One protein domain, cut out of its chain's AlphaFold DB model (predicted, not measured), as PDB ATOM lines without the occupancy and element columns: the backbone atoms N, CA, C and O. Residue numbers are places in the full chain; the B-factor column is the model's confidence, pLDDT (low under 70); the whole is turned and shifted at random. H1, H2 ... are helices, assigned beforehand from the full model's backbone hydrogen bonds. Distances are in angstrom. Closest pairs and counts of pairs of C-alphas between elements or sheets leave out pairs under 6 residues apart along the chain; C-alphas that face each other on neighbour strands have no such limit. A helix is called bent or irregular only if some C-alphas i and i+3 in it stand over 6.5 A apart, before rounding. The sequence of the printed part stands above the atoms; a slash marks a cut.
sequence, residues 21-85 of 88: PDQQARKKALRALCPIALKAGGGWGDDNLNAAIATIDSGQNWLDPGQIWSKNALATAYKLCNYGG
ATOM      1  N   PRO A  21     -43.517 -44.702  34.636       67.25
ATOM      2  CA  PRO A  21     -43.876 -45.990  34.043       67.25
ATOM      3  C   PRO A  21     -44.721 -45.841  32.766       67.25
ATOM      4  O   PRO A  21     -44.509 -46.598  31.811       67.25
ATOM      5  N   ASP A  22     -45.554 -44.802  32.675       80.88
ATOM      6  CA  ASP A  22     -46.357 -44.503  31.487       80.88
ATOM      7  C   ASP A  22     -45.487 -44.055  30.302       80.88
ATOM      8  O   ASP A  22     -45.705 -44.461  29.156       80.88
ATOM      9  N   GLN A  23     -44.416 -43.300  30.560       83.12
ATOM     10  CA  GLN A  23     -43.438 -42.909  29.538       83.12
ATOM     11  C   GLN A  23     -42.657 -44.113  29.006       83.12
ATOM     12  O   GLN A  23     -42.362 -44.177  27.809       83.12
ATOM     13  N   GLN A  24     -42.313 -45.085  29.854       87.19
ATOM     14  CA  GLN A  24     -41.611 -46.291  29.402       87.19
ATOM     15  C   GLN A  24     -42.515 -47.191  28.557       87.19
ATOM     16  O   GLN A  24     -42.100 -47.647  27.486       87.19
ATOM     17  N   ALA A  25     -43.758 -47.400  28.998       86.50
ATOM     18  CA  ALA A  25     -44.757 -48.154  28.251       86.50
ATOM     19  C   ALA A  25     -45.020 -47.519  26.877       86.50
ATOM     20  O   ALA A  25     -44.943 -48.203  25.852       86.50
ATOM     21  N   ARG A  26     -45.199 -46.193  26.838       88.44
ATOM     22  CA  ARG A  26     -45.353 -45.406  25.608       88.44
ATOM     23  C   ARG A  26     -44.180 -45.592  24.651       88.44
ATOM     24  O   ARG A  26     -44.383 -45.926  23.485       88.44
ATOM     25  N   LYS A  27     -42.937 -45.454  25.129       89.06
ATOM     26  CA  LYS A  27     -41.741 -45.659  24.289       89.06
ATOM     27  C   LYS A  27     -41.667 -47.079  23.728       89.06
ATOM     28  O   LYS A  27     -41.307 -47.253  22.565       89.06
ATOM     29  N   LYS A  28     -42.001 -48.092  24.534       90.19
ATOM     30  CA  LYS A  28     -42.009 -49.497  24.101       90.19
ATOM     31  C   LYS A  28     -43.056 -49.738  23.013       90.19
ATOM     32  O   LYS A  28     -42.739 -50.380  22.013       90.19
ATOM     33  N   ALA A  29     -44.258 -49.191  23.179       90.81
ATOM     34  CA  ALA A  29     -45.321 -49.282  22.183       90.81
ATOM     35  C   ALA A  29     -44.912 -48.619  20.857       90.81
ATOM     36  O   ALA A  29     -45.019 -49.238  19.800       90.81
ATOM     37  N   LEU A  30     -44.348 -47.409  20.908       91.50
ATOM     38  CA  LEU A  30     -43.894 -46.692  19.713       91.50
ATOM     39  C   LEU A  30     -42.766 -47.433  18.979       91.50
ATOM     40  O   LEU A  30     -42.826 -47.571  17.760       91.50
ATOM     41  N   ARG A  31     -41.787 -48.000  19.699       92.50
ATOM     42  CA  ARG A  31     -40.732 -48.835  19.085       92.50
ATOM     43  C   ARG A  31     -41.275 -50.075  18.374       92.50
ATOM     44  O   ARG A  31     -40.680 -50.516  17.398       92.50
ATOM     45  N   ALA A  32     -42.379 -50.640  18.856       91.06
ATOM     46  CA  ALA A  32     -43.014 -51.785  18.214       91.06
ATOM     47  C   ALA A  32     -43.831 -51.375  16.978       91.06
ATOM     48  O   ALA A  32     -43.775 -52.051  15.953       91.06
ATOM     49  N   LEU A  33     -44.570 -50.264  17.057       89.69
ATOM     50  CA  LEU A  33     -45.510 -49.848  16.012       89.69
ATOM     51  C   LEU A  33     -44.850 -49.094  14.854       89.69
ATOM     52  O   LEU A  33     -45.221 -49.312  13.704       89.69
ATOM     53  N   CYS A  34     -43.854 -48.245  15.116       90.31
ATOM     54  CA  CYS A  34     -43.213 -47.425  14.084       90.31
ATOM     55  C   CYS A  34     -42.630 -48.240  12.904       90.31
ATOM     56  O   CYS A  34     -42.867 -47.867  11.754       90.31
ATOM     57  N   PRO A  35     -41.933 -49.378  13.120       89.81
ATOM     58  CA  PRO A  35     -41.462 -50.220  12.018       89.81
ATOM     59  C   PRO A  35     -42.590 -50.894  11.228       89.81
ATOM     60  O   PRO A  35     -42.425 -51.171  10.041       89.81
ATOM     61  N   ILE A  36     -43.722 -51.186  11.879       90.12
ATOM     62  CA  ILE A  36     -44.904 -51.764  11.229       90.12
ATOM     63  C   ILE A  36     -45.543 -50.705  10.328       90.12
ATOM     64  O   ILE A  36     -45.807 -50.978   9.160       90.12
ATOM     65  N   ALA A  37     -45.690 -49.479  10.831       88.25
ATOM     66  CA  ALA A  37     -46.238 -48.346  10.091       88.25
ATOM     67  C   ALA A  37     -45.444 -48.016   8.833       88.25
ATOM     68  O   ALA A  37     -46.016 -47.848   7.758       88.25
ATOM     69  N   LEU A  38     -44.116 -48.030   8.942       86.88
ATOM     70  CA  LEU A  38     -43.230 -47.834   7.800       86.88
ATOM     71  C   LEU A  38     -43.424 -48.902   6.710       86.88
ATOM     72  O   LEU A  38     -43.216 -48.628   5.535       86.88
ATOM     73  N   LYS A  39     -43.808 -50.127   7.070       86.69
ATOM     74  CA  LYS A  39     -44.018 -51.214   6.100       86.69
ATOM     75  C   LYS A  39     -45.445 -51.260   5.566       86.69
ATOM     76  O   LYS A  39     -45.669 -51.793   4.480       86.69
ATOM     77  N   ALA A  40     -46.402 -50.705   6.301       83.50
ATOM     78  CA  ALA A  40     -47.799 -50.688   5.910       83.50
ATOM     79  C   ALA A  40     -48.001 -49.841   4.641       83.50
ATOM     80  O   ALA A  40     -47.532 -48.704   4.551       83.50
ATOM     81  N   GLY A  41     -48.670 -50.418   3.638       61.25
ATOM     82  CA  GLY A  41     -49.086 -49.722   2.414       61.25
ATOM     83  C   GLY A  41     -47.968 -49.065   1.588       61.25
ATOM     84  O   GLY A  41     -48.262 -48.162   0.816       61.25
ATOM     85  N   GLY A  42     -46.703 -49.477   1.748       67.19
ATOM     86  CA  GLY A  42     -45.567 -48.900   1.015       67.19
ATOM     87  C   GLY A  42     -44.892 -47.693   1.680       67.19
ATOM     88  O   GLY A  42     -44.187 -46.955   0.999       67.19
ATOM     89  N   GLY A  43     -45.079 -47.494   2.989       71.50
ATOM     90  CA  GLY A  43     -44.492 -46.363   3.709       71.50
ATOM     91  C   GLY A  43     -45.561 -45.470   4.301       71.50
ATOM     92  O   GLY A  43     -45.727 -44.356   3.817       71.50
ATOM     93  N   TRP A  44     -46.230 -45.935   5.364       82.19
ATOM     94  CA  TRP A  44     -47.264 -45.206   6.116       82.19
ATOM     95  C   TRP A  44     -48.674 -45.197   5.505       82.19
ATOM     96  O   TRP A  44     -49.490 -44.352   5.862       82.19
ATOM     97  N   GLY A  45     -48.999 -46.141   4.622       78.69
ATOM     98  CA  GLY A  45     -50.298 -46.186   3.933       78.69
ATOM     99  C   GLY A  45     -51.486 -46.700   4.761       78.69
ATOM    100  O   GLY A  45     -52.563 -46.869   4.199       78.69
ATOM    101  N   ASP A  46     -51.305 -46.989   6.055       85.56
ATOM    102  CA  ASP A  46     -52.373 -47.456   6.954       85.56
ATOM    103  C   ASP A  46     -52.767 -46.363   7.958       85.56
ATOM    104  O   ASP A  46     -52.073 -46.103   8.946       85.56
ATOM    105  N   ASP A  47     -53.912 -45.733   7.697       82.81
ATOM    106  CA  ASP A  47     -54.455 -44.637   8.501       82.81
ATOM    107  C   ASP A  47     -54.804 -45.052   9.934       82.81
ATOM    108  O   ASP A  47     -54.618 -44.257  10.857       82.81
ATOM    109  N   ASN A  48     -55.254 -46.292  10.153       84.88
ATOM    110  CA  ASN A  48     -55.586 -46.774  11.495       84.88
ATOM    111  C   ASN A  48     -54.320 -46.922  12.332       84.88
ATOM    112  O   ASN A  48     -54.286 -46.558  13.509       84.88
ATOM    113  N   LEU A  49     -53.256 -47.430  11.715       86.75
ATOM    114  CA  LEU A  49     -51.978 -47.588  12.386       86.75
ATOM    115  C   LEU A  49     -51.336 -46.224  12.695       86.75
ATOM    116  O   LEU A  49     -50.817 -46.013  13.793       86.75
ATOM    117  N   ASN A  50     -51.440 -45.273  11.765       85.94
ATOM    118  CA  ASN A  50     -51.003 -43.891  11.968       85.94
ATOM    119  C   ASN A  50     -51.777 -43.212  13.110       85.94
ATOM    120  O   ASN A  50     -51.180 -42.567  13.975       85.94
ATOM    121  N   ALA A  51     -53.098 -43.397  13.156       86.06
ATOM    122  CA  ALA A  51     -53.952 -42.880  14.220       86.06
ATOM    123  C   ALA A  51     -53.641 -43.517  15.581       86.06
ATOM    124  O   ALA A  51     -53.607 -42.813  16.591       86.06
ATOM    125  N   ALA A  52     -53.344 -44.819  15.629       87.44
ATOM    126  CA  ALA A  52     -52.926 -45.491  16.857       87.44
ATOM    127  C   ALA A  52     -51.602 -44.924  17.397       87.44
ATOM    128  O   ALA A  52     -51.487 -44.640  18.589       87.44
ATOM    129  N   ILE A  53     -50.618 -44.691  16.522       89.50
ATOM    130  CA  ILE A  53     -49.336 -44.072  16.893       89.50
ATOM    131  C   ILE A  53     -49.544 -42.645  17.420       89.50
ATOM    132  O   ILE A  53     -49.011 -42.306  18.477       89.50
ATOM    133  N   ALA A  54     -50.344 -41.828  16.728       87.19
ATOM    134  CA  ALA A  54     -50.671 -40.473  17.174       87.19
ATOM    135  C   ALA A  54     -51.418 -40.475  18.522       87.19
ATOM    136  O   ALA A  54     -51.119 -39.659  19.392       87.19
ATOM    137  N   THR A  55     -52.313 -41.445  18.734       87.31
ATOM    138  CA  THR A  55     -53.051 -41.632  19.994       87.31
ATOM    139  C   THR A  55     -52.125 -41.955  21.162       87.31
ATOM    140  O   THR A  55     -52.237 -41.356  22.228       87.31
ATOM    141  N   ILE A  56     -51.167 -42.863  20.964       87.06
ATOM    142  CA  ILE A  56     -50.164 -43.218  21.982       87.06
ATOM    143  C   ILE A  56     -49.269 -42.019  22.322       87.06
ATOM    144  O   ILE A  56     -48.832 -41.858  23.464       87.06
ATOM    145  N   ASP A  57     -48.981 -41.170  21.338       85.69
ATOM    146  CA  ASP A  57     -48.166 -39.980  21.539       85.69
ATOM    147  C   ASP A  57     -48.900 -38.894  22.323       85.69
ATOM    148  O   ASP A  57     -48.386 -38.426  23.342       85.69
ATOM    149  N   SER A  58     -50.085 -38.507  21.854       80.31
ATOM    150  CA  SER A  58     -50.807 -37.338  22.349       80.31
ATOM    151  C   SER A  58     -51.777 -37.647  23.491       80.31
ATOM    152  O   SER A  58     -52.284 -36.716  24.114       80.31
ATOM    153  N   GLY A  59     -52.090 -38.926  23.734       80.69
ATOM    154  CA  GLY A  59     -53.118 -39.363  24.685       80.69
ATOM    155  C   GLY A  59     -54.557 -39.050  24.250       80.69
ATOM    156  O   GLY A  59     -55.488 -39.268  25.019       80.69
ATOM    157  N   GLN A  60     -54.756 -38.531  23.035       79.75
ATOM    158  CA  GLN A  60     -56.076 -38.228  22.466       79.75
ATOM    159  C   GLN A  60     -56.495 -39.359  21.530       79.75
ATOM    160  O   GLN A  60     -55.629 -39.982  20.938       79.75
ATOM    161  N   ASN A  61     -57.788 -39.634  21.362       81.25
ATOM    162  CA  ASN A  61     -58.234 -40.691  20.453       81.25
ATOM    163  C   ASN A  61     -58.350 -40.172  19.009       81.25
ATOM    164  O   ASN A  61     -59.274 -39.426  18.692       81.25
ATOM    165  N   TRP A  62     -57.434 -40.591  18.133       76.50
ATOM    166  CA  TRP A  62     -57.415 -40.200  16.713       76.50
ATOM    167  C   TRP A  62     -58.199 -41.159  15.803       76.50
ATOM    168  O   TRP A  62     -58.279 -40.918  14.602       76.50
ATOM    169  N   LEU A  63     -58.768 -42.239  16.352       71.06
ATOM    170  CA  LEU A  63     -59.558 -43.235  15.611       71.06
ATOM    171  C   LEU A  63     -61.049 -42.877  15.513       71.06
ATOM    172  O   LEU A  63     -61.836 -43.678  15.016       71.06
ATOM    173  N   ASP A  64     -61.457 -41.711  16.017       65.31
ATOM    174  CA  ASP A  64     -62.861 -41.312  16.060       65.31
ATOM    175  C   ASP A  64     -63.380 -40.970  14.642       65.31
ATOM    176  O   ASP A  64     -62.931 -39.980  14.050       65.31
ATOM    177  N   PRO A  65     -64.310 -41.761  14.062       55.31
ATOM    178  CA  PRO A  65     -64.734 -41.643  12.661       55.31
ATOM    179  C   PRO A  65     -65.478 -40.337  12.326       55.31
ATOM    180  O   PRO A  65     -65.800 -40.097  11.164       55.31
ATOM    181  N   GLY A  66     -65.748 -39.484  13.317       54.50
ATOM    182  CA  GLY A  66     -66.345 -38.160  13.133       54.50
ATOM    183  C   GLY A  66     -65.345 -37.022  12.915       54.50
ATOM    184  O   GLY A  66     -65.771 -35.897  12.651       54.50
ATOM    185  N   GLN A  67     -64.037 -37.263  13.035       56.59
ATOM    186  CA  GLN A  67     -63.051 -36.188  12.986       56.59
ATOM    187  C   GLN A  67     -62.033 -36.362  11.847       56.59
ATOM    188  O   GLN A  67     -61.517 -37.448  11.593       56.59
ATOM    189  N   ILE A  68     -61.750 -35.261  11.137       55.44
ATOM    190  CA  ILE A  68     -60.880 -35.172   9.947       55.44
ATOM    191  C   ILE A  68     -59.399 -35.306  10.360       55.44
ATOM    192  O   ILE A  68     -58.586 -34.405  10.172       55.44
ATOM    193  N   TRP A  69     -59.027 -36.424  10.982       56.84
ATOM    194  CA  TRP A  69     -57.687 -36.614  11.538       56.84
ATOM    195  C   TRP A  69     -56.773 -37.495  10.695       56.84
ATOM    196  O   TRP A  69     -55.571 -37.437  10.919       56.84
ATOM    197  N   SER A  70     -57.269 -38.242   9.700       61.19
ATOM    198  CA  SER A  70     -56.455 -39.218   8.938       61.19
ATOM    199  C   SER A  70     -55.152 -38.608   8.376       61.19
ATOM    200  O   SER A  70     -54.061 -39.128   8.617       61.19
ATOM    201  N   LYS A  71     -55.215 -37.416   7.761       65.38
ATOM    202  CA  LYS A  71     -54.013 -36.743   7.225       65.38
ATOM    203  C   LYS A  71     -53.070 -36.198   8.305       65.38
ATOM    204  O   LYS A  71     -51.852 -36.224   8.129       65.38
ATOM    205  N   ASN A  72     -53.610 -35.718   9.423       75.56
ATOM    206  CA  ASN A  72     -52.813 -35.186  10.533       75.56
ATOM    207  C   ASN A  72     -52.193 -36.316  11.378       75.56
ATOM    208  O   ASN A  72     -51.090 -36.154  11.904       75.56
ATOM    209  N   ALA A  73     -52.869 -37.466  11.463       77.19
ATOM    210  CA  ALA A  73     -52.391 -38.679  12.114       77.19
ATOM    211  C   ALA A  73     -51.155 -39.220  11.397       77.19
ATOM    212  O   ALA A  73     -50.144 -39.486  12.043       77.19
ATOM    213  N   LEU A  74     -51.196 -39.290  10.062       83.00
ATOM    214  CA  LEU A  74     -50.053 -39.671   9.235       83.00
ATOM    215  C   LEU A  74     -48.834 -38.777   9.499       83.00
ATOM    216  O   LEU A  74     -47.756 -39.276   9.819       83.00
ATOM    217  N   ALA A  75     -48.997 -37.455   9.393       82.62
ATOM    218  CA  ALA A  75     -47.891 -36.517   9.590       82.62
ATOM    219  C   ALA A  75     -47.303 -36.609  11.010       82.62
ATOM    220  O   ALA A  75     -46.082 -36.579  11.186       82.62
ATOM    221  N   THR A  76     -48.168 -36.767  12.015       84.12
ATOM    222  CA  THR A  76     -47.772 -36.952  13.417       84.12
ATOM    223  C   THR A  76     -47.000 -38.251  13.607       84.12
ATOM    224  O   THR A  76     -45.884 -38.218  14.125       84.12
ATOM    225  N   ALA A  77     -47.536 -39.379  13.134       86.31
ATOM    226  CA  ALA A  77     -46.901 -40.687  13.236       86.31
ATOM    227  C   ALA A  77     -45.548 -40.715  12.516       86.31
ATOM    228  O   ALA A  77     -44.540 -41.098  13.112       86.31
ATOM    229  N   TYR A  78     -45.492 -40.210  11.279       85.19
ATOM    230  CA  TYR A  78     -44.258 -40.095  10.507       85.19
ATOM    231  C   TYR A  78     -43.201 -39.288  11.264       85.19
ATOM    232  O   TYR A  78     -42.057 -39.733  11.414       85.19
ATOM    233  N   LYS A  79     -43.573 -38.098  11.757       86.44
ATOM    234  CA  LYS A  79     -42.646 -37.214  12.466       86.44
ATOM    235  C   LYS A  79     -42.155 -37.872  13.751       86.44
ATOM    236  O   LYS A  79     -40.956 -37.880  14.023       86.44
ATOM    237  N   LEU A  80     -43.069 -38.439  14.524       87.81
ATOM    238  CA  LEU A  80     -42.758 -39.078  15.788       87.81
ATOM    239  C   LEU A  80     -41.801 -40.250  15.599       87.81
ATOM    240  O   LEU A  80     -40.778 -40.328  16.270       87.81
ATOM    241  N   CYS A  81     -42.097 -41.137  14.661       87.94
ATOM    242  CA  CYS A  81     -41.309 -42.336  14.450       87.94
ATOM    243  C   CYS A  81     -39.914 -42.042  13.883       87.94
ATOM    244  O   CYS A  81     -38.937 -42.631  14.353       87.94
ATOM    245  N   ASN A  82     -39.796 -41.108  12.928       85.44
ATOM    246  CA  ASN A  82     -38.512 -40.731  12.323       85.44
ATOM    247  C   ASN A  82     -37.658 -39.849  13.237       85.44
ATOM    248  O   ASN A  82     -36.485 -40.143  13.463       85.44
ATOM    249  N   TYR A  83     -38.229 -38.769  13.772       82.62
ATOM    250  CA  TYR A  83     -37.465 -37.775  14.531       82.62
ATOM    251  C   TYR A  83     -37.438 -38.062  16.034       82.62
ATOM    252  O   TYR A  83     -36.502 -37.649  16.711       82.62
ATOM    253  N   GLY A  84     -38.414 -38.806  16.562       77.25
ATOM    254  CA  GLY A  84     -38.440 -39.247  17.961       77.25
ATOM    255  C   GLY A  84     -37.503 -40.423  18.262       77.25
ATOM    256  O   GLY A  84     -37.358 -40.802  19.421       77.25
ATOM    257  N   GLY A  85     -36.848 -40.991  17.242       78.94
ATOM    258  CA  GLY A  85     -35.846 -42.047  17.412       78.94
ATOM    259  C   GLY A  85     -36.427 -43.423  17.750       78.94
ATOM    260  O   GLY A  85     -35.713 -44.267  18.282       78.94
TER     261      GLY A  85
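This is residues 21 to 85 of the 88 residues of an uncharacterized protein of Synechococcus sp. MIT S9504 (UniProt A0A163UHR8). What is the overall shape? A helical hairpin of the long H1 and the shorter H2 makes one layer, and H3 crosses over one side of it, packed mainly on H2. The link of residues 59 to 69 makes a long loop between H2 and H3. What is it built of, and how large is it? The printed part has 65 residues with three named helices, in the order H1, H2, H3, and no named strand; its class is all helix. It is compact, with a radius of gyration of the C-alphas of 11.0 A and spans of 32 by 25 by 15 A.

Where does the first helix run? H1 holds residues 21 to 42, from C-alpha 21 at (-43.876, -45.990, 34.043) to C-alpha 42 at (-45.567, -48.900, 1.015), a length of 33.2 A. Is H1 even along its length? It has a kink of 29 degrees near residue 33, and it is irregular, with C-alphas 38 and 41 8.2 A apart. Where are the other helices? H2 holds residues 47 to 58 and is 16.1 A long. H3 holds residues 70 to 83, is 19.8 A long and ends with C-alpha 83 at (-37.465, -37.775, 14.531).

How do H1 and H2 stand? They form a helical hairpin and touch, running opposite ways at a shallow tilt of 22 degrees; their closest C-alphas, those of Ala 37 and Leu 49, are 6.2 A apart. How does H3 stand to H2? They touch at a steep tilt of 62 degrees, running the same way, and their closest C-alphas, those of Ala 51 and Ala 73, are 5.0 A apart. Does H3 also touch H1? They only just touch, with 3 pairs of C-alphas within 8 A, through residues 30 to 34 of H1 and 77 to 81 of H3 alone. The closest C-alphas are those of Cys 34 and Cys 81, 5.4 A apart; the helices run opposite ways at a steep tilt of 69 degrees, only just short of about perpendicular. What do the backbones show? Every O i to N i+4 pair is within hydrogen-bond range in H2 and H3, and 14 of 18 are in H1.

How far does the printed part reach? The two C-alphas farthest apart, those of Pro 21 and Gly 42, are 33.2 A apart. Are there cuts or long links? The printed part has no cut; the link from H1 to H2 is tight, with 4 residues, and the one from H2 to H3 is long, with 11. Where is confidence low? The mean pLDDT of the printed part is 80.6, and residue 21, residues 41 to 42 and residues 64 to 71 of this predicted model are under 70.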